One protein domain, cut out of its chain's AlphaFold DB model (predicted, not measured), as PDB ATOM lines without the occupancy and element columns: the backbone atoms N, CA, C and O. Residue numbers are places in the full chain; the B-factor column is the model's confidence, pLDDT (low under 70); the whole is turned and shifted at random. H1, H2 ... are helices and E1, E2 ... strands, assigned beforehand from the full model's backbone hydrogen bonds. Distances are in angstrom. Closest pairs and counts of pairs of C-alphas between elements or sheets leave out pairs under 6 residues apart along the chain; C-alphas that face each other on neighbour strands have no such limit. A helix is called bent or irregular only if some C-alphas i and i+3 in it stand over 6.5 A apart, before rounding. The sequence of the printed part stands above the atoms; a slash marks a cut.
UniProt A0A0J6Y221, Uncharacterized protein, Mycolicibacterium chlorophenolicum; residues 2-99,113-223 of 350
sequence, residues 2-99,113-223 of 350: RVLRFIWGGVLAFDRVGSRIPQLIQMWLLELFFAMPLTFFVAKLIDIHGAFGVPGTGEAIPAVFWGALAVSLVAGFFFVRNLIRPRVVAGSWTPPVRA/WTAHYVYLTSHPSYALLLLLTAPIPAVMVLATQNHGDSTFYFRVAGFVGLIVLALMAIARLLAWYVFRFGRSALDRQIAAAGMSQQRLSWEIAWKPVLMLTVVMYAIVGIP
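What this domain is: This is residues 2 to 99 and 113 to 223 of the 350 residues of an uncharacterized protein of Mycolicibacterium chlorophenolicum (UniProt A0A0J6Y221). At one end of a body of long helices look for a small two-stranded sheet, E1 beside E3, with H7 and H8a near that end too. In the body H2 runs between H3 and H6 and crosses both, H5 folds back on H6 as a hairpin, H4 lies near the middle, and H8b packs on H4; residues 2 to 12 of H1 stick out. The printed part has 209 residues, mostly helix, in the order H1 H2 H3 E1 E2 E3 H4 H5 H6 H7 H8; the sheet, E1 - E3, is antiparallel. The whole is loose, with a radius of gyration of the C-alphas of 20.8 A, and only just elongated, spanning 62 by 41 by 34 A.

Where its parts are: Find C-alpha 88 at (-23.091, 62.429, 28.701), where E1 begins; it runs to residue 93 and runs on into E2, residues 96 to 99, at 9 degrees. E3 is residues 115 to 120. H1, residues 2 to 18, begins at C-alpha 2 at (-3.056, 38.847, 6.570) and measures 23.8 A. H2, residues 21 to 49, spans 41.3 A and is neither bent nor irregular, but only just: C-alphas 34 and 37 are 6.3 A apart. H3, residues 63 to 84, spans 31.7 A. H4 is residues 124 to 133 and H5 residues 135 to 144. H6, residues 149 to 177, spans 41.8 A and is irregular, with C-alphas 150 and 153 7.9 A apart. H7 is residues 183 to 193. H8, residues 197 to 223, was assigned as one helix by its hydrogen bonds but is bent, with C-alphas 204 and 207 6.7 A apart; its arms are H8a, residues 197 to 204, and H8b, residues 207 to 223, itself irregular, with C-alphas 220 and 223 6.7 A apart.

How they stand to each other: In the sheet, N 91 and O 117 are 3.0 A apart, within hydrogen-bond range; E2 pairs with no named strand. H2 touches H3, closest C-alphas Phe 34 and Ser 72 at 4.3 A, opposite ways at a steep tilt of 46 degrees. Residues 35 to 47 of H2 touch H6, closest C-alphas Ala 43 and Ala 157 at 4.8 A. H6 is the hub, touching H2, H3, H4 and H5. H4 touches H8b, closest C-alphas Leu 132 and Thr 213 at 6.6 A. Every O i to N i+4 pair is within hydrogen-bond range in H3, H7 and H8a, but 12 of 13 in H1, 24 of 25 in H2, 3 of 6 in H4, 5 of 6 in H5, 23 of 25 in H6 and 12 of 13 in H8b.

The domain as a whole: The C-alphas of Arg 2 and Gly 58, the two farthest apart, are 67.9 A apart. Residues 100 to 112 are not printed, with 15.0 A between C-alphas 99 and 113; the link from H2 to H3 is long. Mean pLDDT of the printed part is 80.3, and 56 residues are under 70, among them 2 to 20 and 113 to 122.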
ATOM      1  N   ARG A   2      -1.756  38.773   5.849       53.28
ATOM      2  CA  ARG A   2      -3.056  38.847   6.570       53.28
ATOM      3  C   ARG A   2      -2.938  38.782   8.103       53.28
ATOM      4  O   ARG A   2      -3.667  39.488   8.782       53.28
ATOM      5  N   VAL A   3      -1.992  37.999   8.631       57.72
ATOM      6  CA  VAL A   3      -1.762  37.862  10.083       57.72
ATOM      7  C   VAL A   3      -1.191  39.149  10.686       57.72
ATOM      8  O   VAL A   3      -1.724  39.637  11.674       57.72
ATOM      9  N   LEU A   4      -0.199  39.775  10.039       48.03
ATOM     10  CA  LEU A   4       0.327  41.073  10.480       48.03
ATOM     11  C   LEU A   4      -0.750  42.160  10.451       48.03
ATOM     12  O   LEU A   4      -0.851  42.926  11.394       48.03
ATOM     13  N   ARG A   5      -1.598  42.192   9.414       53.59
ATOM     14  CA  ARG A   5      -2.701  43.162   9.295       53.59
ATOM     15  C   ARG A   5      -3.804  42.932  10.341       53.59
ATOM     16  O   ARG A   5      -4.447  43.889  10.752       53.59
ATOM     17  N   PHE A   6      -3.995  41.693  10.798       55.69
ATOM     18  CA  PHE A   6      -4.901  41.349  11.898       55.69
ATOM     19  C   PHE A   6      -4.330  41.770  13.260       55.69
ATOM     20  O   PHE A   6      -5.045  42.362  14.063       55.69
ATOM     21  N   ILE A   7      -3.029  41.550  13.483       57.09
ATOM     22  CA  ILE A   7      -2.324  42.004  14.691       57.09
ATOM     23  C   ILE A   7      -2.295  43.541  14.740       57.09
ATOM     24  O   ILE A   7      -2.675  44.123  15.749       57.09
ATOM     25  N   TRP A   8      -1.966  44.211  13.631       44.28
ATOM     26  CA  TRP A   8      -1.976  45.677  13.529       44.28
ATOM     27  C   TRP A   8      -3.385  46.282  13.594       44.28
ATOM     28  O   TRP A   8      -3.577  47.336  14.195       44.28
ATOM     29  N   GLY A   9      -4.397  45.606  13.040       51.44
ATOM     30  CA  GLY A   9      -5.804  45.978  13.228       51.44
ATOM     31  C   GLY A   9      -6.250  45.846  14.689       51.44
ATOM     32  O   GLY A   9      -7.040  46.659  15.165       51.44
ATOM     33  N   GLY A  10      -5.691  44.875  15.418       53.16
ATOM     34  CA  GLY A  10      -5.818  44.747  16.868       53.16
ATOM     35  C   GLY A  10      -5.138  45.891  17.623       53.16
ATOM     36  O   GLY A  10      -5.755  46.452  18.519       53.16
ATOM     37  N   VAL A  11      -3.930  46.302  17.225       53.38
ATOM     38  CA  VAL A  11      -3.198  47.436  17.831       53.38
ATOM     39  C   VAL A  11      -3.936  48.766  17.624       53.38
ATOM     40  O   VAL A  11      -4.104  49.529  18.571       53.38
ATOM     41  N   LEU A  12      -4.490  49.012  16.434       51.16
ATOM     42  CA  LEU A  12      -5.331  50.191  16.175       51.16
ATOM     43  C   LEU A  12      -6.688  50.127  16.901       51.16
ATOM     44  O   LEU A  12      -7.264  51.157  17.252       51.16
ATOM     45  N   ALA A  13      -7.214  48.927  17.163       55.62
ATOM     46  CA  ALA A  13      -8.372  48.756  18.037       55.62
ATOM     47  C   ALA A  13      -8.014  48.999  19.515       55.62
ATOM     48  O   ALA A  13      -8.833  49.556  20.248       55.62
ATOM     49  N   PHE A  14      -6.800  48.637  19.937       57.34
ATOM     50  CA  PHE A  14      -6.258  48.926  21.264       57.34
ATOM     51  C   PHE A  14      -6.084  50.421  21.498       57.34
ATOM     52  O   PHE A  14      -6.392  50.867  22.593       57.34
ATOM     53  N   ASP A  15      -5.692  51.202  20.491       59.53
ATOM     54  CA  ASP A  15      -5.590  52.664  20.603       59.53
ATOM     55  C   ASP A  15      -6.949  53.310  20.953       59.53
ATOM     56  O   ASP A  15      -7.075  54.124  21.872       59.53
ATOM     57  N   ARG A  16      -8.037  52.809  20.343       61.41
ATOM     58  CA  ARG A  16      -9.407  53.221  20.712       61.41
ATOM     59  C   ARG A  16      -9.788  52.821  22.133       61.41
ATOM     60  O   ARG A  16     -10.520  53.559  22.790       61.41
ATOM     61  N   VAL A  17      -9.330  51.662  22.608       63.97
ATOM     62  CA  VAL A  17      -9.535  51.239  24.003       63.97
ATOM     63  C   VAL A  17      -8.692  52.102  24.946       63.97
ATOM     64  O   VAL A  17      -9.210  52.544  25.968       63.97
ATOM     65  N   GLY A  18      -7.452  52.411  24.561       61.69
ATOM     66  CA  GLY A  18      -6.474  53.224  25.278       61.69
ATOM     67  C   GLY A  18      -7.005  54.601  25.645       61.69
ATOM     68  O   GLY A  18      -6.925  54.999  26.806       61.69
ATOM     69  N   SER A  19      -7.675  55.268  24.702       64.00
ATOM     70  CA  SER A  19      -8.307  56.576  24.942       64.00
ATOM     71  C   SER A  19      -9.359  56.575  26.067       64.00
ATOM     72  O   SER A  19      -9.616  57.609  26.682       64.00
ATOM     73  N   ARG A  20      -9.962  55.417  26.376       68.62
ATOM     74  CA  ARG A  20     -10.999  55.272  27.414       68.62
ATOM     75  C   ARG A  20     -10.433  54.888  28.776       68.62
ATOM     76  O   ARG A  20     -11.143  54.989  29.777       68.62
ATOM     77  N   ILE A  21      -9.175  54.448  28.819       75.50
ATOM     78  CA  ILE A  21      -8.518  53.956  30.032       75.50
ATOM     79  C   ILE A  21      -8.474  55.026  31.134       75.50
ATOM     80  O   ILE A  21      -8.896  54.699  32.240       75.50
ATOM     81  N   PRO A  22      -8.068  56.292  30.891       76.50
ATOM     82  CA  PRO A  22      -7.954  57.280  31.970       76.50
ATOM     83  C   PRO A  22      -9.284  57.526  32.684       76.50
ATOM     84  O   PRO A  22      -9.350  57.598  33.908       76.50
ATOM     85  N   GLN A  23     -10.370  57.583  31.917       77.44
ATOM     86  CA  GLN A  23     -11.702  57.800  32.457       77.44
ATOM     87  C   GLN A  23     -12.241  56.561  33.193       77.44
ATOM     88  O   GLN A  23     -12.845  56.688  34.260       77.44
ATOM     89  N   LEU A  24     -12.020  55.361  32.641       80.94
ATOM     90  CA  LEU A  24     -12.343  54.096  33.306       80.94
ATOM     91  C   LEU A  24     -11.601  53.979  34.642       80.94
ATOM     92  O   LEU A  24     -12.216  53.617  35.641       80.94
ATOM     93  N   ILE A  25     -10.317  54.348  34.670       84.25
ATOM     94  CA  ILE A  25      -9.495  54.378  35.883       84.25
ATOM     95  C   ILE A  25     -10.037  55.403  36.874       84.25
ATOM     96  O   ILE A  25     -10.171  55.075  38.043       84.25
ATOM     97  N   GLN A  26     -10.393  56.614  36.442       87.62
ATOM     98  CA  GLN A  26     -10.949  57.628  37.343       87.62
ATOM     99  C   GLN A  26     -12.242  57.142  38.015       87.62
ATOM    100  O   GLN A  26     -12.411  57.298  39.225       87.62
ATOM    101  N   MET A  27     -13.146  56.537  37.240       86.88
ATOM    102  CA  MET A  27     -14.376  55.959  37.781       86.88
ATOM    103  C   MET A  27     -14.062  54.809  38.737       86.88
ATOM    104  O   MET A  27     -14.592  54.782  39.843       86.88
ATOM    105  N   TRP A  28     -13.175  53.899  38.338       89.88
ATOM    106  CA  TRP A  28     -12.761  52.765  39.158       89.88
ATOM    107  C   TRP A  28     -12.100  53.201  40.471       89.88
ATOM    108  O   TRP A  28     -12.439  52.667  41.520       89.88
ATOM    109  N   LEU A  29     -11.224  54.210  40.445       90.56
ATOM    110  CA  LEU A  29     -10.601  54.778  41.641       90.56
ATOM    111  C   LEU A  29     -11.652  55.349  42.584       90.56
ATOM    112  O   LEU A  29     -11.601  55.082  43.777       90.56
ATOM    113  N   LEU A  30     -12.631  56.091  42.063       92.44
ATOM    114  CA  LEU A  30     -13.718  56.624  42.881       92.44
ATOM    115  C   LEU A  30     -14.517  55.505  43.564       92.44
ATOM    116  O   LEU A  30     -14.854  55.620  44.740       92.44
ATOM    117  N   GLU A  31     -14.784  54.407  42.855       92.31
ATOM    118  CA  GLU A  31     -15.435  53.229  43.435       92.31
ATOM    119  C   GLU A  31     -14.559  52.529  44.471       92.31
ATOM    120  O   GLU A  31     -15.059  52.135  45.521       92.31
ATOM    121  N   LEU A  32     -13.258  52.420  44.211       92.38
ATOM    122  CA  LEU A  32     -12.292  51.834  45.132       92.38
ATOM    123  C   LEU A  32     -12.195  52.657  46.426       92.38
ATOM    124  O   LEU A  32     -12.247  52.088  47.515       92.38
ATOM    125  N   PHE A  33     -12.119  53.988  46.314       94.50
ATOM    126  CA  PHE A  33     -12.104  54.925  47.444       94.50
ATOM    127  C   PHE A  33     -13.429  54.975  48.203       94.50
ATOM    128  O   PHE A  33     -13.448  55.345  49.373       94.50
ATOM    129  N   PHE A  34     -14.534  54.589  47.577       95.25
ATOM    130  CA  PHE A  34     -15.788  54.399  48.289       95.25
ATOM    131  C   PHE A  34     -15.811  53.049  49.019       95.25
ATOM    132  O   PHE A  34     -16.001  53.010  50.237       95.25
ATOM    133  N   ALA A  35     -15.577  51.952  48.293       94.56
ATOM    134  CA  ALA A  35     -15.773  50.591  48.775       94.56
ATOM    135  C   ALA A  35     -14.727  50.155  49.810       94.56
ATOM    136  O   ALA A  35     -15.097  49.595  50.842       94.56
ATOM    137  N   MET A  36     -13.435  50.401  49.565       94.50
ATOM    138  CA  MET A  36     -12.363  49.896  50.435       94.50
ATOM    139  C   MET A  36     -12.387  50.550  51.823       94.50
ATOM    140  O   MET A  36     -12.412  49.814  52.812       94.50
ATOM    141  N   PRO A  37     -12.452  51.890  51.960       96.25
ATOM    142  CA  PRO A  37     -12.489  52.517  53.278       96.25
ATOM    143  C   PRO A  37     -13.775  52.182  54.045       96.25
ATOM    144  O   PRO A  37     -13.707  51.923  55.246       96.25
ATOM    145  N   LEU A  38     -14.924  52.084  53.355       96.88
ATOM    146  CA  LEU A  38     -16.182  51.629  53.964       96.88
ATOM    147  C   LEU A  38     -16.055  50.212  54.519       96.88
ATOM    148  O   LEU A  38     -16.471  49.936  55.640       96.88
ATOM    149  N   THR A  39     -15.460  49.321  53.726       96.25
ATOM    150  CA  THR A  39     -15.257  47.919  54.090       96.25
ATOM    151  C   THR A  39     -14.422  47.800  55.353       96.25
ATOM    152  O   THR A  39     -14.831  47.118  56.288       96.25
ATOM    153  N   PHE A  40     -13.280  48.486  55.410       95.00
ATOM    154  CA  PHE A  40     -12.409  48.452  56.583       95.00
ATOM    155  C   PHE A  40     -13.057  49.085  57.813       95.00
ATOM    156  O   PHE A  40     -12.906  48.558  58.912       95.00
ATOM    157  N   PHE A  41     -13.817  50.168  57.638       96.50
ATOM    158  CA  PHE A  41     -14.557  50.784  58.735       96.50
ATOM    159  C   PHE A  41     -15.599  49.827  59.330       96.50
ATOM    160  O   PHE A  41     -15.603  49.580  60.535       96.50
ATOM    161  N   VAL A  42     -16.446  49.233  58.484       96.06
ATOM    162  CA  VAL A  42     -17.482  48.284  58.920       96.06
ATOM    163  C   VAL A  42     -16.855  47.016  59.501       96.06
ATOM    164  O   VAL A  42     -17.321  46.514  60.522       96.06
ATOM    165  N   ALA A  43     -15.765  46.520  58.916       94.50
ATOM    166  CA  ALA A  43     -15.032  45.386  59.463       94.50
ATOM    167  C   ALA A  43     -14.473  45.683  60.856       94.50
ATOM    168  O   ALA A  43     -14.594  44.841  61.744       94.50
ATOM    169  N   LYS A  44     -13.920  46.885  61.074       94.75
ATOM    170  CA  LYS A  44     -13.410  47.284  62.389       94.75
ATOM    171  C   LYS A  44     -14.529  47.437  63.418       94.75
ATOM    172  O   LYS A  44     -14.344  47.055  64.568       94.75
ATOM    173  N   LEU A  45     -15.700  47.928  63.011       95.19
ATOM    174  CA  LEU A  45     -16.879  47.952  63.880       95.19
ATOM    175  C   LEU A  45     -17.285  46.547  64.329       95.19
ATOM    176  O   LEU A  45     -17.519  46.334  65.516       95.19
ATOM    177  N   ILE A  46     -17.345  45.592  63.400       94.19
ATOM    178  CA  ILE A  46     -17.694  44.200  63.711       94.19
ATOM    179  C   ILE A  46     -16.623  43.552  64.603       94.19
ATOM    180  O   ILE A  46     -16.959  42.825  65.529       94.19
ATOM    181  N   ASP A  47     -15.346  43.848  64.366       92.81
ATOM    182  CA  ASP A  47     -14.214  43.377  65.176       92.81
ATOM    183  C   ASP A  47     -14.277  43.860  66.638       92.81
ATOM    184  O   ASP A  47     -14.016  43.093  67.564       92.81
ATOM    185  N   ILE A  48     -14.696  45.107  66.869       93.38
ATOM    186  CA  ILE A  48     -14.845  45.665  68.224       93.38
ATOM    187  C   ILE A  48     -16.013  45.026  68.980       93.38
ATOM    188  O   ILE A  48     -15.883  44.758  70.173       93.38
ATOM    189  N   HIS A  49     -17.136  44.772  68.300       92.69
ATOM    190  CA  HIS A  49     -18.331  44.179  68.918       92.69
ATOM    191  C   HIS A  49     -18.260  42.649  69.019       92.69
ATOM    192  O   HIS A  49     -18.979  42.050  69.816       92.69
ATOM    193  N   GLY A  50     -17.380  42.023  68.239       88.38
ATOM    194  CA  GLY A  50     -17.320  40.578  68.083       88.38
ATOM    195  C   GLY A  50     -18.379  40.069  67.108       88.38
ATOM    196  O   GLY A  50     -19.487  40.597  66.992       88.38
ATOM    197  N   ALA A  51     -18.039  39.012  66.379       88.56
ATOM    198  CA  ALA A  51     -18.981  38.269  65.550       88.56
ATOM    199  C   ALA A  51     -18.491  36.832  65.354       88.56
ATOM    200  O   ALA A  51     -17.340  36.503  65.631       88.56
ATOM    201  N   PHE A  52     -19.373  35.957  64.864       83.94
ATOM    202  CA  PHE A  52     -19.055  34.551  64.577       83.94
ATOM    203  C   PHE A  52     -18.436  33.788  65.765       83.94
ATOM    204  O   PHE A  52     -17.573  32.936  65.571       83.94
ATOM    205  N   GLY A  53     -18.876  34.098  66.989       82.25
ATOM    206  CA  GLY A  53     -18.409  33.443  68.215       82.25
ATOM    207  C   GLY A  53     -17.071  33.955  68.755       82.25
ATOM    208  O   GLY A  53     -16.651  33.493  69.810       82.25
ATOM    209  N   VAL A  54     -16.429  34.915  68.080       86.69
ATOM    210  CA  VAL A  54     -15.217  35.577  68.578       86.69
ATOM    211  C   VAL A  54     -15.630  36.780  69.434       86.69
ATOM    212  O   VAL A  54     -16.387  37.626  68.941       86.69
ATOM    213  N   PRO A  55     -15.187  36.865  70.705       89.69
ATOM    214  CA  PRO A  55     -15.492  38.005  71.559       89.69
ATOM    215  C   PRO A  55     -14.865  39.281  70.992       89.69
ATOM    216  O   PRO A  55     -13.755  39.265  70.463       89.69
ATOM    217  N   GLY A  56     -15.600  40.386  71.096       89.75
ATOM    218  CA  GLY A  56     -15.132  41.690  70.648       89.75
ATOM    219  C   GLY A  56     -13.980  42.218  71.497       89.75
ATOM    220  O   GLY A  56     -13.879  41.922  72.687       89.75
ATOM    221  N   THR A  57     -13.121  43.032  70.886       88.94
ATOM    222  CA  THR A  57     -11.995  43.670  71.586       88.94
ATOM    223  C   THR A  57     -12.439  44.779  72.544       88.94
ATOM    224  O   THR A  57     -11.726  45.076  73.497       88.94
ATOM    225  N   GLY A  58     -13.607  45.396  72.315       91.62
ATOM    226  CA  GLY A  58     -14.118  46.493  73.147       91.62
ATOM    227  C   GLY A  58     -13.307  47.794  73.067       91.62
ATOM    228  O   GLY A  58     -13.566  48.728  73.823       91.62
ATOM    229  N   GLU A  59     -12.330  47.879  72.162       92.19
ATOM    230  CA  GLU A  59     -11.500  49.068  71.987       92.19
ATOM    231  C   GLU A  59     -12.270  50.215  71.319       92.19
ATOM    232  O   GLU A  59     -13.160  50.011  70.489       92.19
ATOM    233  N   ALA A  60     -11.887  51.452  71.636       94.31
ATOM    234  CA  ALA A  60     -12.398  52.621  70.933       94.31
ATOM    235  C   ALA A  60     -11.930  52.630  69.466       94.31
ATOM    236  O   ALA A  60     -10.798  52.260  69.151       94.31
ATOM    237  N   ILE A  61     -12.790  53.102  68.558       95.06
ATOM    238  CA  ILE A  61     -12.479  53.174  67.124       95.06
ATOM    239  C   ILE A  61     -11.345  54.190  66.895       95.06
ATOM    240  O   ILE A  61     -11.534  55.375  67.187       95.06
ATOM    241  N   PRO A  62     -10.198  53.782  66.317       95.12
ATOM    242  CA  PRO A  62      -9.099  54.701  66.044       95.12
ATOM    243  C   PRO A  62      -9.508  55.821  65.078       95.12
ATOM    244  O   PRO A  62     -10.235  55.586  64.110       95.12
ATOM    245  N   ALA A  63      -8.970  57.029  65.275       95.38
ATOM    246  CA  ALA A  63      -9.277  58.210  64.456       95.38
ATOM    247  C   ALA A  63      -9.071  57.990  62.940       95.38
ATOM    248  O   ALA A  63      -9.803  58.543  62.121       95.38
ATOM    249  N   VAL A  64      -8.123  57.129  62.555       95.31
ATOM    250  CA  VAL A  64      -7.851  56.774  61.151       95.31
ATOM    251  C   VAL A  64      -9.079  56.164  60.467       95.31
ATOM    252  O   VAL A  64      -9.361  56.482  59.314       95.31
ATOM    253  N   PHE A  65      -9.850  55.333  61.174       93.88
ATOM    254  CA  PHE A  65     -11.056  54.709  60.625       93.88
ATOM    255  C   PHE A  65     -12.186  55.726  60.435       93.88
ATOM    256  O   PHE A  65     -12.912  55.653  59.447       93.88
ATOM    257  N   TRP A  66     -12.288  56.731  61.305       96.94
ATOM    258  CA  TRP A  66     -13.200  57.858  61.094       96.94
ATOM    259  C   TRP A  66     -12.816  58.687  59.865       96.94
ATOM    260  O   TRP A  66     -13.684  59.043  59.067       96.94
ATOM    261  N   GLY A  67     -11.517  58.928  59.657       96.50
ATOM    262  CA  GLY A  67     -11.012  59.553  58.430       96.50
ATOM    263  C   GLY A  67     -11.342  58.728  57.181       96.50
ATOM    264  O   GLY A  67     -11.834  59.267  56.189       96.50
ATOM    265  N   ALA A  68     -11.155  57.407  57.246       94.12
ATOM    266  CA  ALA A  68     -11.522  56.473  56.183       94.12
ATOM    267  C   ALA A  68     -13.031  56.514  55.870       94.12
ATOM    268  O   ALA A  68     -13.416  56.546  54.698       94.12
ATOM    269  N   LEU A  69     -13.883  56.589  56.899       97.06
ATOM    270  CA  LEU A  69     -15.326  56.763  56.731       97.06
ATOM    271  C   LEU A  69     -15.651  58.093  56.043       97.06
ATOM    272  O   LEU A  69     -16.439  58.101  55.102       97.06
ATOM    273  N   ALA A  70     -15.033  59.202  56.456       97.50
ATOM    274  CA  ALA A  70     -15.258  60.505  55.833       97.50
ATOM    275  C   ALA A  70     -14.897  60.494  54.335       97.50
ATOM    276  O   ALA A  70     -15.690  60.943  53.505       97.50
ATOM    277  N   VAL A  71     -13.747  59.909  53.975       96.38
ATOM    278  CA  VAL A  71     -13.337  59.727  52.570       96.38
ATOM    279  C   VAL A  71     -14.355  58.877  51.810       96.38
ATOM    280  O   VAL A  71     -14.766  59.253  50.709       96.38
ATOM    281  N   SER A  72     -14.808  57.771  52.408       96.38
ATOM    282  CA  SER A  72     -15.838  56.925  51.807       96.38
ATOM    283  C   SER A  72     -17.140  57.692  51.587       96.38
ATOM    284  O   SER A  72     -17.696  57.628  50.500       96.38
ATOM    285  N   LEU A  73     -17.614  58.478  52.553       97.12
ATOM    286  CA  LEU A  73     -18.851  59.250  52.411       97.12
ATOM    287  C   LEU A  73     -18.761  60.278  51.278       97.12
ATOM    288  O   LEU A  73     -19.697  60.397  50.485       97.12
ATOM    289  N   VAL A  74     -17.627  60.973  51.148       96.81
ATOM    290  CA  VAL A  74     -17.394  61.913  50.042       96.81
ATOM    291  C   VAL A  74     -17.392  61.176  48.699       96.81
ATOM    292  O   VAL A  74     -18.111  61.569  47.776       96.81
ATOM    293  N   ALA A  75     -16.645  60.074  48.583       94.88
ATOM    294  CA  ALA A  75     -16.606  59.265  47.364       94.88
ATOM    295  C   ALA A  75     -17.981  58.651  47.029       94.88
ATOM    296  O   ALA A  75     -18.419  58.677  45.876       94.88
ATOM    297  N   GLY A  76     -18.700  58.175  48.044       93.81
ATOM    298  CA  GLY A  76     -20.046  57.615  47.963       93.81
ATOM    299  C   GLY A  76     -21.074  58.642  47.504       93.81
ATOM    300  O   GLY A  76     -21.903  58.339  46.647       93.81
ATOM    301  N   PHE A  77     -20.978  59.888  47.974       94.69
ATOM    302  CA  PHE A  77     -21.808  60.983  47.475       94.69
ATOM    303  C   PHE A  77     -21.605  61.199  45.971       94.69
ATOM    304  O   PHE A  77     -22.581  61.285  45.221       94.69
ATOM    305  N   PHE A  78     -20.356  61.230  45.501       92.00
ATOM    306  CA  PHE A  78     -20.084  61.338  44.067       92.00
ATOM    307  C   PHE A  78     -20.557  60.106  43.289       92.00
ATOM    308  O   PHE A  78     -21.090  60.261  42.190       92.00
ATOM    309  N   PHE A  79     -20.431  58.903  43.854       90.25
ATOM    310  CA  PHE A  79     -20.953  57.674  43.257       90.25
ATOM    311  C   PHE A  79     -22.472  57.752  43.061       90.25
ATOM    312  O   PHE A  79     -22.955  57.590  41.938       90.25
ATOM    313  N   VAL A  80     -23.224  58.081  44.114       90.88
ATOM    314  CA  VAL A  80     -24.690  58.208  44.065       90.88
ATOM    315  C   VAL A  80     -25.109  59.342  43.128       90.88
ATOM    316  O   VAL A  80     -26.006  59.170  42.303       90.88
ATOM    317  N   ARG A  81     -24.420  60.487  43.174       88.88
ATOM    318  CA  ARG A  81     -24.661  61.608  42.256       88.88
ATOM    319  C   ARG A  81     -24.476  61.197  40.795       88.88
ATOM    320  O   ARG A  81     -25.310  61.556  39.961       88.88
ATOM    321  N   ASN A  82     -23.420  60.444  40.490       84.06
ATOM    322  CA  ASN A  82     -23.155  59.924  39.147       84.06
ATOM    323  C   ASN A  82     -24.190  58.871  38.718       84.06
ATOM    324  O   ASN A  82     -24.467  58.748  37.524       84.06
ATOM    325  N   LEU A  83     -24.781  58.155  39.680       83.75
ATOM    326  CA  LEU A  83     -25.864  57.197  39.458       83.75
ATOM    327  C   LEU A  83     -27.178  57.895  39.064       83.75
ATOM    328  O   LEU A  83     -27.849  57.469  38.127       83.75
ATOM    329  N   ILE A  84     -27.531  58.977  39.768       84.06
ATOM    330  CA  ILE A  84     -28.810  59.689  39.596       84.06
ATOM    331  C   ILE A  84     -28.771  60.638  38.394       84.06
ATOM    332  O   ILE A  84     -29.747  60.749  37.651       84.06
ATOM    333  N   ARG A  85     -27.658  61.355  38.193       78.69
ATOM    334  CA  ARG A  85     -27.501  62.341  37.111       78.69
ATOM    335  C   ARG A  85     -26.404  61.904  36.144       78.69
ATOM    336  O   ARG A  85     -25.305  62.466  36.185       78.69
ATOM    337  N   PRO A  86     -26.685  60.931  35.259       69.25
ATOM    338  CA  PRO A  86     -25.710  60.492  34.277       69.25
ATOM    339  C   PRO A  86     -25.344  61.651  33.353       69.25
ATOM    340  O   PRO A  86     -26.205  62.229  32.685       69.25
ATOM    341  N   ARG A  87     -24.058  62.007  33.327       63.97
ATOM    342  CA  ARG A  87     -23.540  63.001  32.391       63.97
ATOM    343  C   ARG A  87     -23.111  62.284  31.123       63.97
ATOM    344  O   ARG A  87     -22.275  61.387  31.155       63.97
ATOM    345  N   VAL A  88     -23.678  62.712  30.004       63.75
ATOM    346  CA  VAL A  88     -23.091  62.429  28.701       63.75
ATOM    347  C   VAL A  88     -21.947  63.416  28.543       63.75
ATOM    348  O   VAL A  88     -22.181  64.620  28.459       63.75
ATOM    349  N   VAL A  89     -20.721  62.913  28.536       64.56
ATOM    350  CA  VAL A  89     -19.553  63.729  28.217       64.56
ATOM    351  C   VAL A  89     -19.043  63.248  26.867       64.56
ATOM    352  O   VAL A  89     -18.787  62.060  26.669       64.56
ATOM    353  N   ALA A  90     -18.966  64.172  25.915       60.97
ATOM    354  CA  ALA A  90     -18.272  63.939  24.662       60.97
ATOM    355  C   ALA A  90     -16.789  64.218  24.918       60.97
ATOM    356  O   ALA A  90     -16.404  65.360  25.162       60.97
ATOM    357  N   GLY A  91     -15.977  63.166  24.935       63.22
ATOM    358  CA  GLY A  91     -14.528  63.293  24.993       63.22
ATOM    359  C   GLY A  91     -13.959  63.274  23.582       63.22
ATOM    360  O   GLY A  91     -14.310  62.404  22.784       63.22
ATOM    361  N   SER A  92     -13.077  64.215  23.269       72.12
ATOM    362  CA  SER A  92     -12.193  64.123  22.110       72.12
ATOM    363  C   SER A  92     -10.802  63.764  22.605       72.12
ATOM    364  O   SER A  92     -10.255  64.472  23.450       72.12
ATOM    365  N   TRP A  93     -10.238  62.672  22.100       68.12
ATOM    366  CA  TRP A  93      -8.841  62.336  22.351       68.12
ATOM    367  C   TRP A  93      -8.066  62.403  21.044       68.12
ATOM    368  O   TRP A  93      -8.503  61.862  20.026       68.12
ATOM    369  N   THR A  94      -6.925  63.080  21.091       72.69
ATOM    370  CA  THR A  94      -6.035  63.249  19.950       72.69
ATOM    371  C   THR A  94      -4.735  62.502  20.260       72.69
ATOM    372  O   THR A  94      -4.061  62.873  21.226       72.69
ATOM    373  N   PRO A  95      -4.384  61.446  19.500       67.75
ATOM    374  CA  PRO A  95      -3.166  60.690  19.749       67.75
ATOM    375  C   PRO A  95      -1.941  61.604  19.616       67.75
ATOM    376  O   PRO A  95      -1.831  62.324  18.615       67.75
ATOM    377  N   PRO A  96      -1.017  61.594  20.594       75.44
ATOM    378  CA  PRO A  96       0.250  62.292  20.457       75.44
ATOM    379  C   PRO A  96       1.104  61.560  19.418       75.44
ATOM    380  O   PRO A  96       1.507  60.414  19.624       75.44
ATOM    381  N   VAL A  97       1.382  62.217  18.295       77.62
ATOM    382  CA  VAL A  97       2.328  61.722  17.296       77.62
ATOM    383  C   VAL A  97       3.700  62.253  17.681       77.62
ATOM    384  O   VAL A  97       3.871  63.451  17.905       77.62
ATOM    385  N   ARG A  98       4.679  61.358  17.806       79.12
ATOM    386  CA  ARG A  98       6.071  61.758  18.008       79.12
ATOM    387  C   ARG A  98       6.641  62.188  16.664       79.12
ATOM    388  O   ARG A  98       6.610  61.404  15.718       79.12
ATOM    389  N   ALA A  99       7.122  63.418  16.596       78.38
ATOM    390  CA  ALA A  99       7.902  63.920  15.482       78.38
ATOM    391  C   ALA A  99       9.260  64.358  16.033       78.38
ATOM    392  O   ALA A  99       9.328  65.174  16.954       78.38
ATOM    393  N   TRP A 113      -6.598  63.221  13.424       63.50
ATOM    394  CA  TRP A 113      -6.845  61.898  14.004       63.50
ATOM    395  C   TRP A 113      -7.587  61.992  15.339       63.50
ATOM    396  O   TRP A 113      -7.615  61.030  16.105       63.50
ATOM    397  N   THR A 114      -8.198  63.147  15.620       66.75
ATOM    398  CA  THR A 114      -9.016  63.339  16.815       66.75
ATOM    399  C   THR A 114     -10.212  62.413  16.757       66.75
ATOM    400  O   THR A 114     -11.086  62.520  15.893       66.75
ATOM    401  N   ALA A 115     -10.255  61.492  17.704       63.50
ATOM    402  CA  ALA A 115     -11.347  60.565  17.811       63.50
ATOM    403  C   ALA A 115     -12.368  61.107  18.816       63.50
ATOM    404  O   ALA A 115     -12.080  61.285  20.003       63.50
ATOM    405  N   HIS A 116     -13.568  61.398  18.316       59.00
ATOM    406  CA  HIS A 116     -14.697  61.824  19.133       59.00
ATOM    407  C   HIS A 116     -15.432  60.599  19.664       59.00
ATOM    408  O   HIS A 116     -15.919  59.764  18.895       59.00
ATOM    409  N   TYR A 117     -15.539  60.501  20.984       62.66
ATOM    410  CA  TYR A 117     -16.255  59.421  21.639       62.66
ATOM    411  C   TYR A 117     -17.297  59.979  22.590       62.66
ATOM    412  O   TYR A 117     -17.013  60.778  23.482       62.66
ATOM    413  N   VAL A 118     -18.521  59.502  22.408       62.03
ATOM    414  CA  VAL A 118     -19.611  59.736  23.341       62.03
ATOM    415  C   VAL A 118     -19.682  58.527  24.257       62.03
ATOM    416  O   VAL A 118     -19.812  57.391  23.795       62.03
ATOM    417  N   TYR A 119     -19.569  58.762  25.556       62.09
ATOM    418  CA  TYR A 119     -19.723  57.723  26.562       62.09
ATOM    419  C   TYR A 119     -20.819  58.112  27.552       62.09
ATOM    420  O   TYR A 119     -21.016  59.283  27.882       62.09
ATOM    421  N   LEU A 120     -21.545  57.103  28.029       63.69
ATOM    422  CA  LEU A 120     -22.495  57.255  29.122       63.69
ATOM    423  C   LEU A 120     -21.849  56.723  30.385       63.69
ATOM    424  O   LEU A 120     -21.559  55.536  30.451       63.69
ATOM    425  N   THR A 121     -21.695  57.574  31.398       63.94
ATOM    426  CA  THR A 121     -21.115  57.206  32.699       63.94
ATOM    427  C   THR A 121     -21.952  56.198  33.493       63.94
ATOM    428  O   THR A 121     -21.457  55.625  34.454       63.94
ATOM    429  N   SER A 122     -23.208  55.960  33.111       60.91
ATOM    430  CA  SER A 122     -24.136  55.053  33.799       60.91
ATOM    431  C   SER A 122     -24.269  53.674  33.155       60.91
ATOM    432  O   SER A 122     -25.139  52.900  33.554       60.91
ATOM    433  N   HIS A 123     -23.451  53.347  32.152       70.06
ATOM    434  CA  HIS A 123     -23.620  52.091  31.431       70.06
ATOM    435  C   HIS A 123     -23.466  50.873  32.373       70.06
ATOM    436  O   HIS A 123     -22.486  50.792  33.119       70.06
ATOM    437  N   PRO A 124     -24.375  49.876  32.339       71.44
ATOM    438  CA  PRO A 124     -24.362  48.742  33.274       71.44
ATOM    439  C   PRO A 124     -23.088  47.889  33.191       71.44
ATOM    440  O   PRO A 124     -22.747  47.187  34.138       71.44
ATOM    441  N   SER A 125     -22.341  47.985  32.089       76.50
ATOM    442  CA  SER A 125     -21.040  47.326  31.918       76.50
ATOM    443  C   SER A 125     -20.013  47.741  32.970       76.50
ATOM    444  O   SER A 125     -19.124  46.952  33.268       76.50
ATOM    445  N   TYR A 126     -20.124  48.929  33.575       77.75
ATOM    446  CA  TYR A 126     -19.212  49.331  34.650       77.75
ATOM    447  C   TYR A 126     -19.372  48.479  35.912       77.75
ATOM    448  O   TYR A 126     -18.448  48.417  36.713       77.75
ATOM    449  N   ALA A 127     -20.464  47.721  36.068       83.06
ATOM    450  CA  ALA A 127     -20.540  46.697  37.110       83.06
ATOM    451  C   ALA A 127     -19.409  45.650  36.992       83.06
ATOM    452  O   ALA A 127     -18.984  45.096  37.999       83.06
ATOM    453  N   LEU A 128     -18.847  45.426  35.796       81.56
ATOM    454  CA  LEU A 128     -17.668  44.568  35.619       81.56
ATOM    455  C   LEU A 128     -16.381  45.189  36.192       81.56
ATOM    456  O   LEU A 128     -15.442  44.457  36.490       81.56
ATOM    457  N   LEU A 129     -16.323  46.509  36.395       83.06
ATOM    458  CA  LEU A 129     -15.213  47.139  37.120       83.06
ATOM    459  C   LEU A 129     -15.236  46.775  38.608       83.06
ATOM    460  O   LEU A 129     -14.178  46.631  39.211       83.06
ATOM    461  N   LEU A 130     -16.417  46.538  39.187       84.94
ATOM    462  CA  LEU A 130     -16.529  46.011  40.554       84.94
ATOM    463  C   LEU A 130     -16.017  44.571  40.630       84.94
ATOM    464  O   LEU A 130     -15.405  44.171  41.621       84.94
ATOM    465  N   LEU A 131     -16.199  43.801  39.553       84.94
ATOM    466  CA  LEU A 131     -15.595  42.479  39.442       84.94
ATOM    467  C   LEU A 131     -14.064  42.575  39.435       84.94
ATOM    468  O   LEU A 131     -13.417  41.727  40.022       84.94
ATOM    469  N   LEU A 132     -13.488  43.642  38.875       85.50
ATOM    470  CA  LEU A 132     -12.046  43.904  38.932       85.50
ATOM    471  C   LEU A 132     -11.525  44.059  40.368       85.50
ATOM    472  O   LEU A 132     -10.423  43.616  40.675       85.50
ATOM    473  N   THR A 133     -12.319  44.678  41.245       88.06
ATOM    474  CA  THR A 133     -11.976  44.848  42.664       88.06
ATOM    475  C   THR A 133     -12.278  43.619  43.511       88.06
ATOM    476  O   THR A 133     -11.632  43.433  44.535       88.06
ATOM    477  N   ALA A 134     -13.216  42.761  43.095       91.31
ATOM    478  CA  ALA A 134     -13.688  41.613  43.874       91.31
ATOM    479  C   ALA A 134     -12.610  40.575  44.266       91.31
ATOM    480  O   ALA A 134     -12.723  40.016  45.360       91.31
ATOM    481  N   PRO A 135     -11.554  40.311  43.466       90.50
ATOM    482  CA  PRO A 135     -10.455  39.443  43.873       90.50
ATOM    483  C   PRO A 135      -9.771  39.877  45.168       90.50
ATOM    484  O   PRO A 135      -9.360  39.010  45.928       90.50
ATOM    485  N   ILE A 136      -9.681  41.183  45.449       90.19
ATOM    486  CA  ILE A 136      -9.010  41.701  46.650       90.19
ATOM    487  C   ILE A 136      -9.692  41.168  47.928       90.19
ATOM    488  O   ILE A 136      -9.053  40.414  48.663       90.19
ATOM    489  N   PRO A 137     -10.987  41.450  48.192       92.19
ATOM    490  CA  PRO A 137     -11.668  40.908  49.362       92.19
ATOM    491  C   PRO A 137     -11.866  39.388  49.280       92.19
ATOM    492  O   PRO A 137     -11.840  38.723  50.312       92.19
ATOM    493  N   ALA A 138     -12.002  38.805  48.083       92.38
ATOM    494  CA  ALA A 138     -12.102  37.352  47.938       92.38
ATOM    495  C   ALA A 138     -10.834  36.633  48.423       92.38
ATOM    496  O   ALA A 138     -10.931  35.647  49.152       92.38
ATOM    497  N   VAL A 139      -9.650  37.139  48.066       90.81
ATOM    498  CA  VAL A 139      -8.372  36.601  48.550       90.81
ATOM    499  C   VAL A 139      -8.235  36.816  50.054       90.81
ATOM    500  O   VAL A 139      -7.768  35.907  50.732       90.81
ATOM    501  N   MET A 140      -8.707  37.941  50.606       92.00
ATOM    502  CA  MET A 140      -8.730  38.143  52.063       92.00
ATOM    503  C   MET A 140      -9.573  37.080  52.782       92.00
ATOM    504  O   MET A 140      -9.136  36.546  53.798       92.00
ATOM    505  N   VAL A 141     -10.744  36.707  52.247       91.50
ATOM    506  CA  VAL A 141     -11.541  35.601  52.810       91.50
ATOM    507  C   VAL A 141     -10.811  34.269  52.654       91.50
ATOM    508  O   VAL A 141     -10.691  33.528  53.624       91.50
ATOM    509  N   LEU A 142     -10.317  33.955  51.454       89.62
ATOM    510  CA  LEU A 142      -9.698  32.657  51.157       89.62
ATOM    511  C   LEU A 142      -8.406  32.428  51.951       89.62
ATOM    512  O   LEU A 142      -8.209  31.342  52.492       89.62
ATOM    513  N   ALA A 143      -7.557  33.447  52.075       88.81
ATOM    514  CA  ALA A 143      -6.302  33.359  52.818       88.81
ATOM    515  C   ALA A 143      -6.524  33.136  54.325       88.81
ATOM    516  O   ALA A 143      -5.671  32.563  54.999       88.81
ATOM    517  N   THR A 144      -7.674  33.543  54.864       89.31
ATOM    518  CA  THR A 144      -7.949  33.529  56.311       89.31
ATOM    519  C   THR A 144      -8.788  32.340  56.775       89.31
ATOM    520  O   THR A 144      -9.012  32.183  57.973       89.31
ATOM    521  N   GLN A 145      -9.211  31.448  55.871       86.50
ATOM    522  CA  GLN A 145     -10.065  30.304  56.231       86.50
ATOM    523  C   GLN A 145      -9.421  29.365  57.262       86.50
ATOM    524  O   GLN A 145     -10.127  28.829  58.110       86.50
ATOM    525  N   ASN A 146      -8.093  29.217  57.230       87.38
ATOM    526  CA  ASN A 146      -7.363  28.251  58.058       87.38
ATOM    527  C   ASN A 146      -6.584  28.881  59.228       87.38
ATOM    528  O   ASN A 146      -5.927  28.161  59.972       87.38
ATOM    529  N   HIS A 147      -6.625  30.208  59.401       80.81
ATOM    530  CA  HIS A 147      -5.696  30.928  60.288       80.81
ATOM    531  C   HIS A 147      -6.268  31.273  61.683       80.81
ATOM    532  O   HIS A 147      -5.746  32.149  62.377       80.81
ATOM    533  N   GLY A 148      -7.318  30.570  62.123       81.69
ATOM    534  CA  GLY A 148      -7.924  30.744  63.452       81.69
ATOM    535  C   GLY A 148      -8.363  32.187  63.753       81.69
ATOM    536  O   GLY A 148      -8.585  32.990  62.843       81.69
ATOM    537  N   ASP A 149      -8.464  32.525  65.039       80.69
ATOM    538  CA  ASP A 149      -9.000  33.818  65.501       80.69
ATOM    539  C   ASP A 149      -8.061  35.002  65.228       80.69
ATOM    540  O   ASP A 149      -8.509  36.133  65.064       80.69
ATOM    541  N   SER A 150      -6.758  34.751  65.065       82.94
ATOM    542  CA  SER A 150      -5.752  35.798  64.806       82.94
ATOM    543  C   SER A 150      -5.979  36.581  63.504       82.94
ATOM    544  O   SER A 150      -5.519  37.711  63.362       82.94
ATOM    545  N   THR A 151      -6.715  36.001  62.551       88.44
ATOM    546  CA  THR A 151      -7.025  36.624  61.252       88.44
ATOM    547  C   THR A 151      -8.493  37.019  61.108       88.44
ATOM    548  O   THR A 151      -8.952  37.342  60.007       88.44
ATOM    549  N   PHE A 152      -9.228  37.032  62.222       88.88
ATOM    550  CA  PHE A 152     -10.656  37.321  62.261       88.88
ATOM    551  C   PHE A 152     -11.016  38.632  61.549       88.88
ATOM    552  O   PHE A 152     -11.865  38.630  60.655       88.88
ATOM    553  N   TYR A 153     -10.303  39.718  61.859       89.19
ATOM    554  CA  TYR A 153     -10.499  41.028  61.234       89.19
ATOM    555  C   TYR A 153     -10.415  40.976  59.700       89.19
ATOM    556  O   TYR A 153     -11.296  41.480  59.004       89.19
ATOM    557  N   PHE A 154      -9.387  40.322  59.152       91.88
ATOM    558  CA  PHE A 154      -9.191  40.220  57.703       91.88
ATOM    559  C   PHE A 154     -10.271  39.373  57.028       91.88
ATOM    560  O   PHE A 154     -10.718  39.708  55.928       91.88
ATOM    561  N   ARG A 155     -10.733  38.313  57.698       93.06
ATOM    562  CA  ARG A 155     -11.837  37.476  57.221       93.06
ATOM    563  C   ARG A 155     -13.137  38.269  57.138       93.06
ATOM    564  O   ARG A 155     -13.812  38.245  56.109       93.06
ATOM    565  N   VAL A 156     -13.467  38.997  58.205       93.62
ATOM    566  CA  VAL A 156     -14.652  39.862  58.260       93.62
ATOM    567  C   VAL A 156     -14.549  40.970  57.214       93.62
ATOM    568  O   VAL A 156     -15.500  41.172  56.465       93.62
ATOM    569  N   ALA A 157     -13.391  41.623  57.084       94.38
ATOM    570  CA  ALA A 157     -13.152  42.625  56.046       94.38
ATOM    571  C   ALA A 157     -13.355  42.063  54.634       94.38
ATOM    572  O   ALA A 157     -13.989  42.709  53.803       94.38
ATOM    573  N   GLY A 158     -12.902  40.837  54.373       94.31
ATOM    574  CA  GLY A 158     -13.165  40.157  53.110       94.31
ATOM    575  C   GLY A 158     -14.664  39.944  52.848       94.31
ATOM    576  O   GLY A 158     -15.159  40.295  51.777       94.31
ATOM    577  N   PHE A 159     -15.417  39.431  53.826       94.75
ATOM    578  CA  PHE A 159     -16.866  39.229  53.676       94.75
ATOM    579  C   PHE A 159     -17.625  40.540  53.478       94.75
ATOM    580  O   PHE A 159     -18.420  40.660  52.545       94.75
ATOM    581  N   VAL A 160     -17.354  41.534  54.324       96.00
ATOM    582  CA  VAL A 160     -17.952  42.868  54.227       96.00
ATOM    583  C   VAL A 160     -17.630  43.491  52.871       96.00
ATOM    584  O   VAL A 160     -18.529  44.021  52.223       96.00
ATOM    585  N   GLY A 161     -16.391  43.366  52.393       95.12
ATOM    586  CA  GLY A 161     -15.980  43.901  51.097       95.12
ATOM    587  C   GLY A 161     -16.746  43.284  49.936       95.12
ATOM    588  O   GLY A 161     -17.229  44.003  49.062       95.12
ATOM    589  N   LEU A 162     -16.940  41.963  49.950       95.38
ATOM    590  CA  LEU A 162     -17.764  41.284  48.948       95.38
ATOM    591  C   LEU A 162     -19.228  41.741  48.998       95.38
ATOM    592  O   LEU A 162     -19.828  41.961  47.945       95.38
ATOM    593  N   ILE A 163     -19.788  41.928  50.197       95.62
ATOM    594  CA  ILE A 163     -21.160  42.424  50.376       95.62
ATOM    595  C   ILE A 163     -21.290  43.855  49.842       95.62
ATOM    596  O   ILE A 163     -22.204  44.129  49.065       95.62
ATOM    597  N   VAL A 164     -20.372  44.759  50.196       94.94
ATOM    598  CA  VAL A 164     -20.369  46.153  49.720       94.94
ATOM    599  C   VAL A 164     -20.284  46.202  48.193       94.94
ATOM    600  O   VAL A 164     -21.098  46.872  47.557       94.94
ATOM    601  N   LEU A 165     -19.367  45.442  47.585       93.62
ATOM    602  CA  LEU A 165     -19.243  45.367  46.126       93.62
ATOM    603  C   LEU A 165     -20.510  44.806  45.464       93.62
ATOM    604  O   LEU A 165     -20.949  45.327  44.435       93.62
ATOM    605  N   ALA A 166     -21.128  43.778  46.052       92.25
ATOM    606  CA  ALA A 166     -22.380  43.216  45.556       92.25
ATOM    607  C   ALA A 166     -23.526  44.240  45.624       92.25
ATOM    608  O   ALA A 166     -24.252  44.412  44.644       92.25
ATOM    609  N   LEU A 167     -23.654  44.974  46.734       93.44
ATOM    610  CA  LEU A 167     -24.656  46.029  46.893       93.44
ATOM    611  C   LEU A 167     -24.445  47.173  45.895       93.44
ATOM    612  O   LEU A 167     -25.413  47.643  45.301       93.44
ATOM    613  N   MET A 168     -23.201  47.582  45.642       93.31
ATOM    614  CA  MET A 168     -22.888  48.581  44.614       93.31
ATOM    615  C   MET A 168     -23.274  48.112  43.209       93.31
ATOM    616  O   MET A 168     -23.844  48.880  42.425       93.31
ATOM    617  N   ALA A 169     -22.995  46.846  42.889       90.25
ATOM    618  CA  ALA A 169     -23.371  46.257  41.611       90.25
ATOM    619  C   ALA A 169     -24.898  46.224  41.452       90.25
ATOM    620  O   ALA A 169     -25.422  46.645  40.419       90.25
ATOM    621  N   ILE A 170     -25.617  45.807  42.497       89.38
ATOM    622  CA  ILE A 170     -27.083  45.804  42.530       89.38
ATOM    623  C   ILE A 170     -27.630  47.227  42.389       89.38
ATOM    624  O   ILE A 170     -28.510  47.445  41.563       89.38
ATOM    625  N   ALA A 171     -27.088  48.210  43.112       89.50
ATOM    626  CA  ALA A 171     -27.518  49.604  43.023       89.50
ATOM    627  C   ALA A 171     -27.414  50.144  41.587       89.50
ATOM    628  O   ALA A 171     -28.338  50.800  41.101       89.50
ATOM    629  N   ARG A 172     -26.338  49.802  40.865       87.25
ATOM    630  CA  ARG A 172     -26.182  50.128  39.438       87.25
ATOM    631  C   ARG A 172     -27.223  49.448  38.557       87.25
ATOM    632  O   ARG A 172     -27.811  50.100  37.694       87.25
ATOM    633  N   LEU A 173     -27.468  48.156  38.773       85.94
ATOM    634  CA  LEU A 173     -28.482  47.418  38.021       85.94
ATOM    635  C   LEU A 173     -29.882  47.991  38.273       85.94
ATOM    636  O   LEU A 173     -30.629  48.203  37.321       85.94
ATOM    637  N   LEU A 174     -30.219  48.321  39.519       85.56
ATOM    638  CA  LEU A 174     -31.495  48.943  39.874       85.56
ATOM    639  C   LEU A 174     -31.641  50.331  39.236       85.56
ATOM    640  O   LEU A 174     -32.666  50.606  38.612       85.56
ATOM    641  N   ALA A 175     -30.614  51.182  39.310       84.38
ATOM    642  CA  ALA A 175     -30.620  52.505  38.677       84.38
ATOM    643  C   ALA A 175     -30.908  52.439  37.169       84.38
ATOM    644  O   ALA A 175     -31.663  53.254  36.634       84.38
ATOM    645  N   TRP A 176     -30.348  51.436  36.491       80.81
ATOM    646  CA  TRP A 176     -30.501  51.275  35.049       80.81
ATOM    647  C   TRP A 176     -31.804  50.571  34.642       80.81
ATOM    648  O   TRP A 176     -32.515  51.045  33.754       80.81
ATOM    649  N   TYR A 177     -32.126  49.434  35.263       82.31
ATOM    650  CA  TYR A 177     -33.254  48.594  34.853       82.31
ATOM    651  C   TYR A 177     -34.580  49.025  35.483       82.31
ATOM    652  O   TYR A 177     -35.597  49.022  34.785       82.31
ATOM    653  N   VAL A 178     -34.571  49.411  36.763       86.25
ATOM    654  CA  VAL A 178     -35.786  49.774  37.510       86.25
ATOM    655  C   VAL A 178     -36.084  51.256  37.341       86.25
ATOM    656  O   VAL A 178     -37.132  51.615  36.811       86.25
ATOM    657  N   PHE A 179     -35.140  52.121  37.711       82.50
ATOM    658  CA  PHE A 179     -35.364  53.566  37.656       82.50
ATOM    659  C   PHE A 179     -35.212  54.158  36.249       82.50
ATOM    660  O   PHE A 179     -35.669  55.271  35.993       82.50
ATOM    661  N   ARG A 180     -34.591  53.417  35.317       78.12
ATOM    662  CA  ARG A 180     -34.354  53.829  33.919       78.12
ATOM    663  C   ARG A 180     -33.651  55.186  33.787       78.12
ATOM    664  O   ARG A 180     -33.794  55.862  32.761       78.12
ATOM    665  N   PHE A 181     -32.856  55.575  34.784       72.12
ATOM    666  CA  PHE A 181     -32.104  56.825  34.745       72.12
ATOM    667  C   PHE A 181     -31.118  56.808  33.565       72.12
ATOM    668  O   PHE A 181     -30.308  55.896  33.414       72.12
ATOM    669  N   GLY A 182     -31.205  57.813  32.688       64.69
ATOM    670  CA  GLY A 182     -30.332  57.957  31.514       64.69
ATOM    671  C   GLY A 182     -30.816  57.283  30.224       64.69
ATOM    672  O   GLY A 182     -30.234  57.547  29.170       64.69
ATOM    673  N   ARG A 183     -31.902  56.494  30.247       69.81
ATOM    674  CA  ARG A 183     -32.442  55.866  29.023       69.81
ATOM    675  C   ARG A 183     -32.909  56.903  27.998       69.81
ATOM    676  O   ARG A 183     -32.563  56.806  26.829       69.81
ATOM    677  N   SER A 184     -33.572  57.964  28.460       69.38
ATOM    678  CA  SER A 184     -34.057  59.058  27.609       69.38
ATOM    679  C   SER A 184     -32.942  59.863  26.928       69.38
ATOM    680  O   SER A 184     -33.159  60.428  25.859       69.38
ATOM    681  N   ALA A 185     -31.744  59.927  27.520       69.81
ATOM    682  CA  ALA A 185     -30.582  60.564  26.897       69.81
ATOM    683  C   ALA A 185     -29.974  59.674  25.802       69.81
ATOM    684  O   ALA A 185     -29.552  60.180  24.762       69.81
ATOM    685  N   LEU A 186     -29.976  58.354  26.020       68.25
ATOM    686  CA  LEU A 186     -29.539  57.374  25.030       68.25
ATOM    687  C   LEU A 186     -30.492  57.349  23.826       68.25
ATOM    688  O   LEU A 186     -30.031  57.378  22.689       68.25
ATOM    689  N   ASP A 187     -31.805  57.387  24.069       73.38
ATOM    690  CA  ASP A 187     -32.824  57.364  23.012       73.38
ATOM    691  C   ASP A 187     -32.689  58.567  22.055       73.38
ATOM    692  O   ASP A 187     -32.806  58.406  20.840       73.38
ATOM    693  N   ARG A 188     -32.330  59.760  22.562       75.00
ATOM    694  CA  ARG A 188     -32.052  60.944  21.718       75.00
ATOM    695  C   ARG A 188     -30.824  60.768  20.820       75.00
ATOM    696  O   ARG A 188     -30.838  61.211  19.677       75.00
ATOM    697  N   GLN A 189     -29.764  60.131  21.314       68.81
ATOM    698  CA  GLN A 189     -28.562  59.864  20.509       68.81
ATOM    699  C   GLN A 189     -28.795  58.758  19.482       68.81
ATOM    700  O   GLN A 189     -28.284  58.828  18.367       68.81
ATOM    701  N   ILE A 190     -29.595  57.755  19.838       67.25
ATOM    702  CA  ILE A 190     -29.993  56.674  18.935       67.25
ATOM    703  C   ILE A 190     -30.807  57.231  17.765       67.25
ATOM    704  O   ILE A 190     -30.533  56.873  16.619       67.25
ATOM    705  N   ALA A 191     -31.737  58.153  18.038       71.88
ATOM    706  CA  ALA A 191     -32.501  58.839  16.999       71.88
ATOM    707  C   ALA A 191     -31.598  59.593  16.003       71.88
ATOM    708  O   ALA A 191     -31.905  59.636  14.816       71.88
ATOM    709  N   ALA A 192     -30.461  60.127  16.461       72.50
ATOM    710  CA  ALA A 192     -29.490  60.803  15.603       72.50
ATOM    711  C   ALA A 192     -28.567  59.838  14.826       72.50
ATOM    712  O   ALA A 192     -28.131  60.166  13.727       72.50
ATOM    713  N   ALA A 193     -28.253  58.659  15.379       69.25
ATOM    714  CA  ALA A 193     -27.272  57.727  14.808       69.25
ATOM    715  C   ALA A 193     -27.873  56.619  13.918       69.25
ATOM    716  O   ALA A 193     -27.128  55.937  13.214       69.25
ATOM    717  N   GLY A 194     -29.190  56.387  13.961       73.88
ATOM    718  CA  GLY A 194     -29.882  55.420  13.094       73.88
ATOM    719  C   GLY A 194     -29.521  53.938  13.312       73.88
ATOM    720  O   GLY A 194     -29.915  53.089  12.517       73.88
ATOM    721  N   MET A 195     -28.776  53.597  14.371       69.69
ATOM    722  CA  MET A 195     -28.389  52.216  14.702       69.69
ATOM    723  C   MET A 195     -29.277  51.601  15.787       69.69
ATOM    724  O   MET A 195     -29.781  52.291  16.669       69.69
ATOM    725  N   SER A 196     -29.418  50.270  15.775       69.12
ATOM    726  CA  SER A 196     -30.187  49.553  16.795       69.12
ATOM    727  C   SER A 196     -29.517  49.620  18.179       69.12
ATOM    728  O   SER A 196     -28.327  49.341  18.347       69.12
ATOM    729  N   GLN A 197     -30.314  49.961  19.199       65.56
ATOM    730  CA  GLN A 197     -29.892  50.191  20.589       65.56
ATOM    731  C   GLN A 197     -29.037  49.056  21.179       65.56
ATOM    732  O   GLN A 197     -28.050  49.302  21.873       65.56
ATOM    733  N   GLN A 198     -29.406  47.805  20.899       66.38
ATOM    734  CA  GLN A 198     -28.732  46.627  21.451       66.38
ATOM    735  C   GLN A 198     -27.329  46.437  20.869       66.38
ATOM    736  O   GLN A 198     -26.393  46.135  21.609       66.38
ATOM    737  N   ARG A 199     -27.162  46.657  19.561       72.81
ATOM    738  CA  ARG A 199     -25.869  46.493  18.891       72.81
ATOM    739  C   ARG A 199     -24.900  47.603  19.283       72.81
ATOM    740  O   ARG A 199     -23.734  47.324  19.544       72.81
ATOM    741  N   LEU A 200     -25.406  48.830  19.413       68.19
ATOM    742  CA  LEU A 200     -24.624  49.974  19.872       68.19
ATOM    743  C   LEU A 200     -24.148  49.787  21.325       68.19
ATOM    744  O   LEU A 200     -22.963  49.932  21.607       68.19
ATOM    745  N   SER A 201     -25.047  49.395  22.237       67.12
ATOM    746  CA  SER A 201     -24.696  49.113  23.639       67.12
ATOM    747  C   SER A 201     -23.678  47.969  23.758       67.12
ATOM    748  O   SER A 201     -22.723  48.056  24.532       67.12
ATOM    749  N   TRP A 202     -23.828  46.920  22.946       75.56
ATOM    750  CA  TRP A 202     -22.898  45.793  22.910       75.56
ATOM    751  C   TRP A 202     -21.504  46.181  22.393       75.56
ATOM    752  O   TRP A 202     -20.497  45.916  23.056       75.56
ATOM    753  N   GLU A 203     -21.424  46.841  21.236       74.00
ATOM    754  CA  GLU A 203     -20.141  47.181  20.610       74.00
ATOM    755  C   GLU A 203     -19.406  48.311  21.343       74.00
ATOM    756  O   GLU A 203     -18.181  48.253  21.473       74.00
ATOM    757  N   ILE A 204     -20.128  49.312  21.864       64.31
ATOM    758  CA  ILE A 204     -19.509  50.461  22.535       64.31
ATOM    759  C   ILE A 204     -19.061  50.112  23.950       64.31
ATOM    760  O   ILE A 204     -17.995  50.572  24.356       64.31
ATOM    761  N   ALA A 205     -19.831  49.334  24.708       65.69
ATOM    762  CA  ALA A 205     -19.602  49.227  26.146       65.69
ATOM    763  C   ALA A 205     -19.109  47.851  26.606       65.69
ATOM    764  O   ALA A 205     -18.221  47.780  27.453       65.69
ATOM    765  N   TRP A 206     -19.628  46.757  26.045       71.00
ATOM    766  CA  TRP A 206     -19.274  45.412  26.512       71.00
ATOM    767  C   TRP A 206     -17.918  44.944  25.994       71.00
ATOM    768  O   TRP A 206     -17.128  44.397  26.758       71.00
ATOM    769  N   LYS A 207     -17.613  45.202  24.720       73.81
ATOM    770  CA  LYS A 207     -16.365  44.750  24.091       73.81
ATOM    771  C   LYS A 207     -15.086  45.263  24.785       73.81
ATOM    772  O   LYS A 207     -14.248  44.425  25.114       73.81
ATOM    773  N   PRO A 208     -14.908  46.576  25.054       67.94
ATOM    774  CA  PRO A 208     -13.688  47.063  25.703       67.94
ATOM    775  C   PRO A 208     -13.594  46.632  27.169       67.94
ATOM    776  O   PRO A 208     -12.511  46.294  27.632       67.94
ATOM    777  N   VAL A 209     -14.721  46.603  27.888       72.25
ATOM    778  CA  VAL A 209     -14.735  46.234  29.308       72.25
ATOM    779  C   VAL A 209     -14.430  44.750  29.483       72.25
ATOM    780  O   VAL A 209     -13.561  44.414  30.275       72.25
ATOM    781  N   LEU A 210     -15.054  43.864  28.698       78.50
ATOM    782  CA  LEU A 210     -14.737  42.433  28.734       78.50
ATOM    783  C   LEU A 210     -13.279  42.169  28.364       78.50
ATOM    784  O   LEU A 210     -12.632  41.362  29.024       78.50
ATOM    785  N   MET A 211     -12.752  42.855  27.345       79.25
ATOM    786  CA  MET A 211     -11.345  42.717  26.973       79.25
ATOM    787  C   MET A 211     -10.427  43.141  28.128       79.25
ATOM    788  O   MET A 211      -9.516  42.395  28.471       79.25
ATOM    789  N   LEU A 212     -10.698  44.286  28.765       76.00
ATOM    790  CA  LEU A 212      -9.936  44.771  29.919       76.00
ATOM    791  C   LEU A 212     -10.001  43.793  31.096       76.00
ATOM    792  O   LEU A 212      -8.967  43.447  31.660       76.00
ATOM    793  N   THR A 213     -11.200  43.318  31.444       75.88
ATOM    794  CA  THR A 213     -11.399  42.329  32.507       75.88
ATOM    795  C   THR A 213     -10.598  41.065  32.206       75.88
ATOM    796  O   THR A 213      -9.799  40.644  33.033       75.88
ATOM    797  N   VAL A 214     -10.733  40.489  31.007       81.00
ATOM    798  CA  VAL A 214     -10.001  39.273  30.621       81.00
ATOM    799  C   VAL A 214      -8.489  39.487  30.675       81.00
ATOM    800  O   VAL A 214      -7.792  38.633  31.211       81.00
ATOM    801  N   VAL A 215      -7.979  40.618  30.177       79.19
ATOM    802  CA  VAL A 215      -6.543  40.935  30.221       79.19
ATOM    803  C   VAL A 215      -6.052  41.057  31.661       79.19
ATOM    804  O   VAL A 215      -5.045  40.443  32.001       79.19
ATOM    805  N   MET A 216      -6.762  41.783  32.529       76.56
ATOM    806  CA  MET A 216      -6.325  41.930  33.917       76.56
ATOM    807  C   MET A 216      -6.358  40.591  34.662       76.56
ATOM    808  O   MET A 216      -5.405  40.254  35.358       76.56
ATOM    809  N   TYR A 217      -7.413  39.793  34.476       77.94
ATOM    810  CA  TYR A 217      -7.499  38.459  35.074       77.94
ATOM    811  C   TYR A 217      -6.448  37.495  34.518       77.94
ATOM    812  O   TYR A 217      -5.944  36.666  35.269       77.94
ATOM    813  N   ALA A 218      -6.091  37.604  33.236       80.75
ATOM    814  CA  ALA A 218      -4.995  36.834  32.664       80.75
ATOM    815  C   ALA A 218      -3.661  37.224  33.318       80.75
ATOM    816  O   ALA A 218      -2.950  36.345  33.787       80.75
ATOM    817  N   ILE A 219      -3.362  38.523  33.440       78.12
ATOM    818  CA  ILE A 219      -2.133  39.015  34.088       78.12
ATOM    819  C   ILE A 219      -2.053  38.557  35.549       78.12
ATOM    820  O   ILE A 219      -1.015  38.064  35.973       78.12
ATOM    821  N   VAL A 220      -3.143  38.681  36.311       74.50
ATOM    822  CA  VAL A 220      -3.187  38.260  37.722       74.50
ATOM    823  C   VAL A 220      -3.152  36.731  37.870       74.50
ATOM    824  O   VAL A 220      -2.642  36.231  38.869       74.50
ATOM    825  N   GLY A 221      -3.664  35.980  36.890       67.69
ATOM    826  CA  GLY A 221      -3.692  34.513  36.907       67.69
ATOM    827  C   GLY A 221      -2.375  33.835  36.509       67.69
ATOM    828  O   GLY A 221      -2.076  32.762  37.023       67.69
ATOM    829  N   ILE A 222      -1.558  34.453  35.646       72.56
ATOM    830  CA  ILE A 222      -0.292  33.873  35.138       72.56
ATOM    831  C   ILE A 222       0.729  33.498  36.241       72.56
ATOM    832  O   ILE A 222       1.339  32.427  36.144       72.56
ATOM    833  N   PRO A 223       0.947  34.305  37.301       61.97
ATOM    834  CA  PRO A 223       1.929  33.982  38.337       61.97
ATOM    835  C   PRO A 223       1.594  32.709  39.126       61.97
ATOM    836  O   PRO A 223       2.497  32.051  39.639       61.97
TER     837      PRO A 223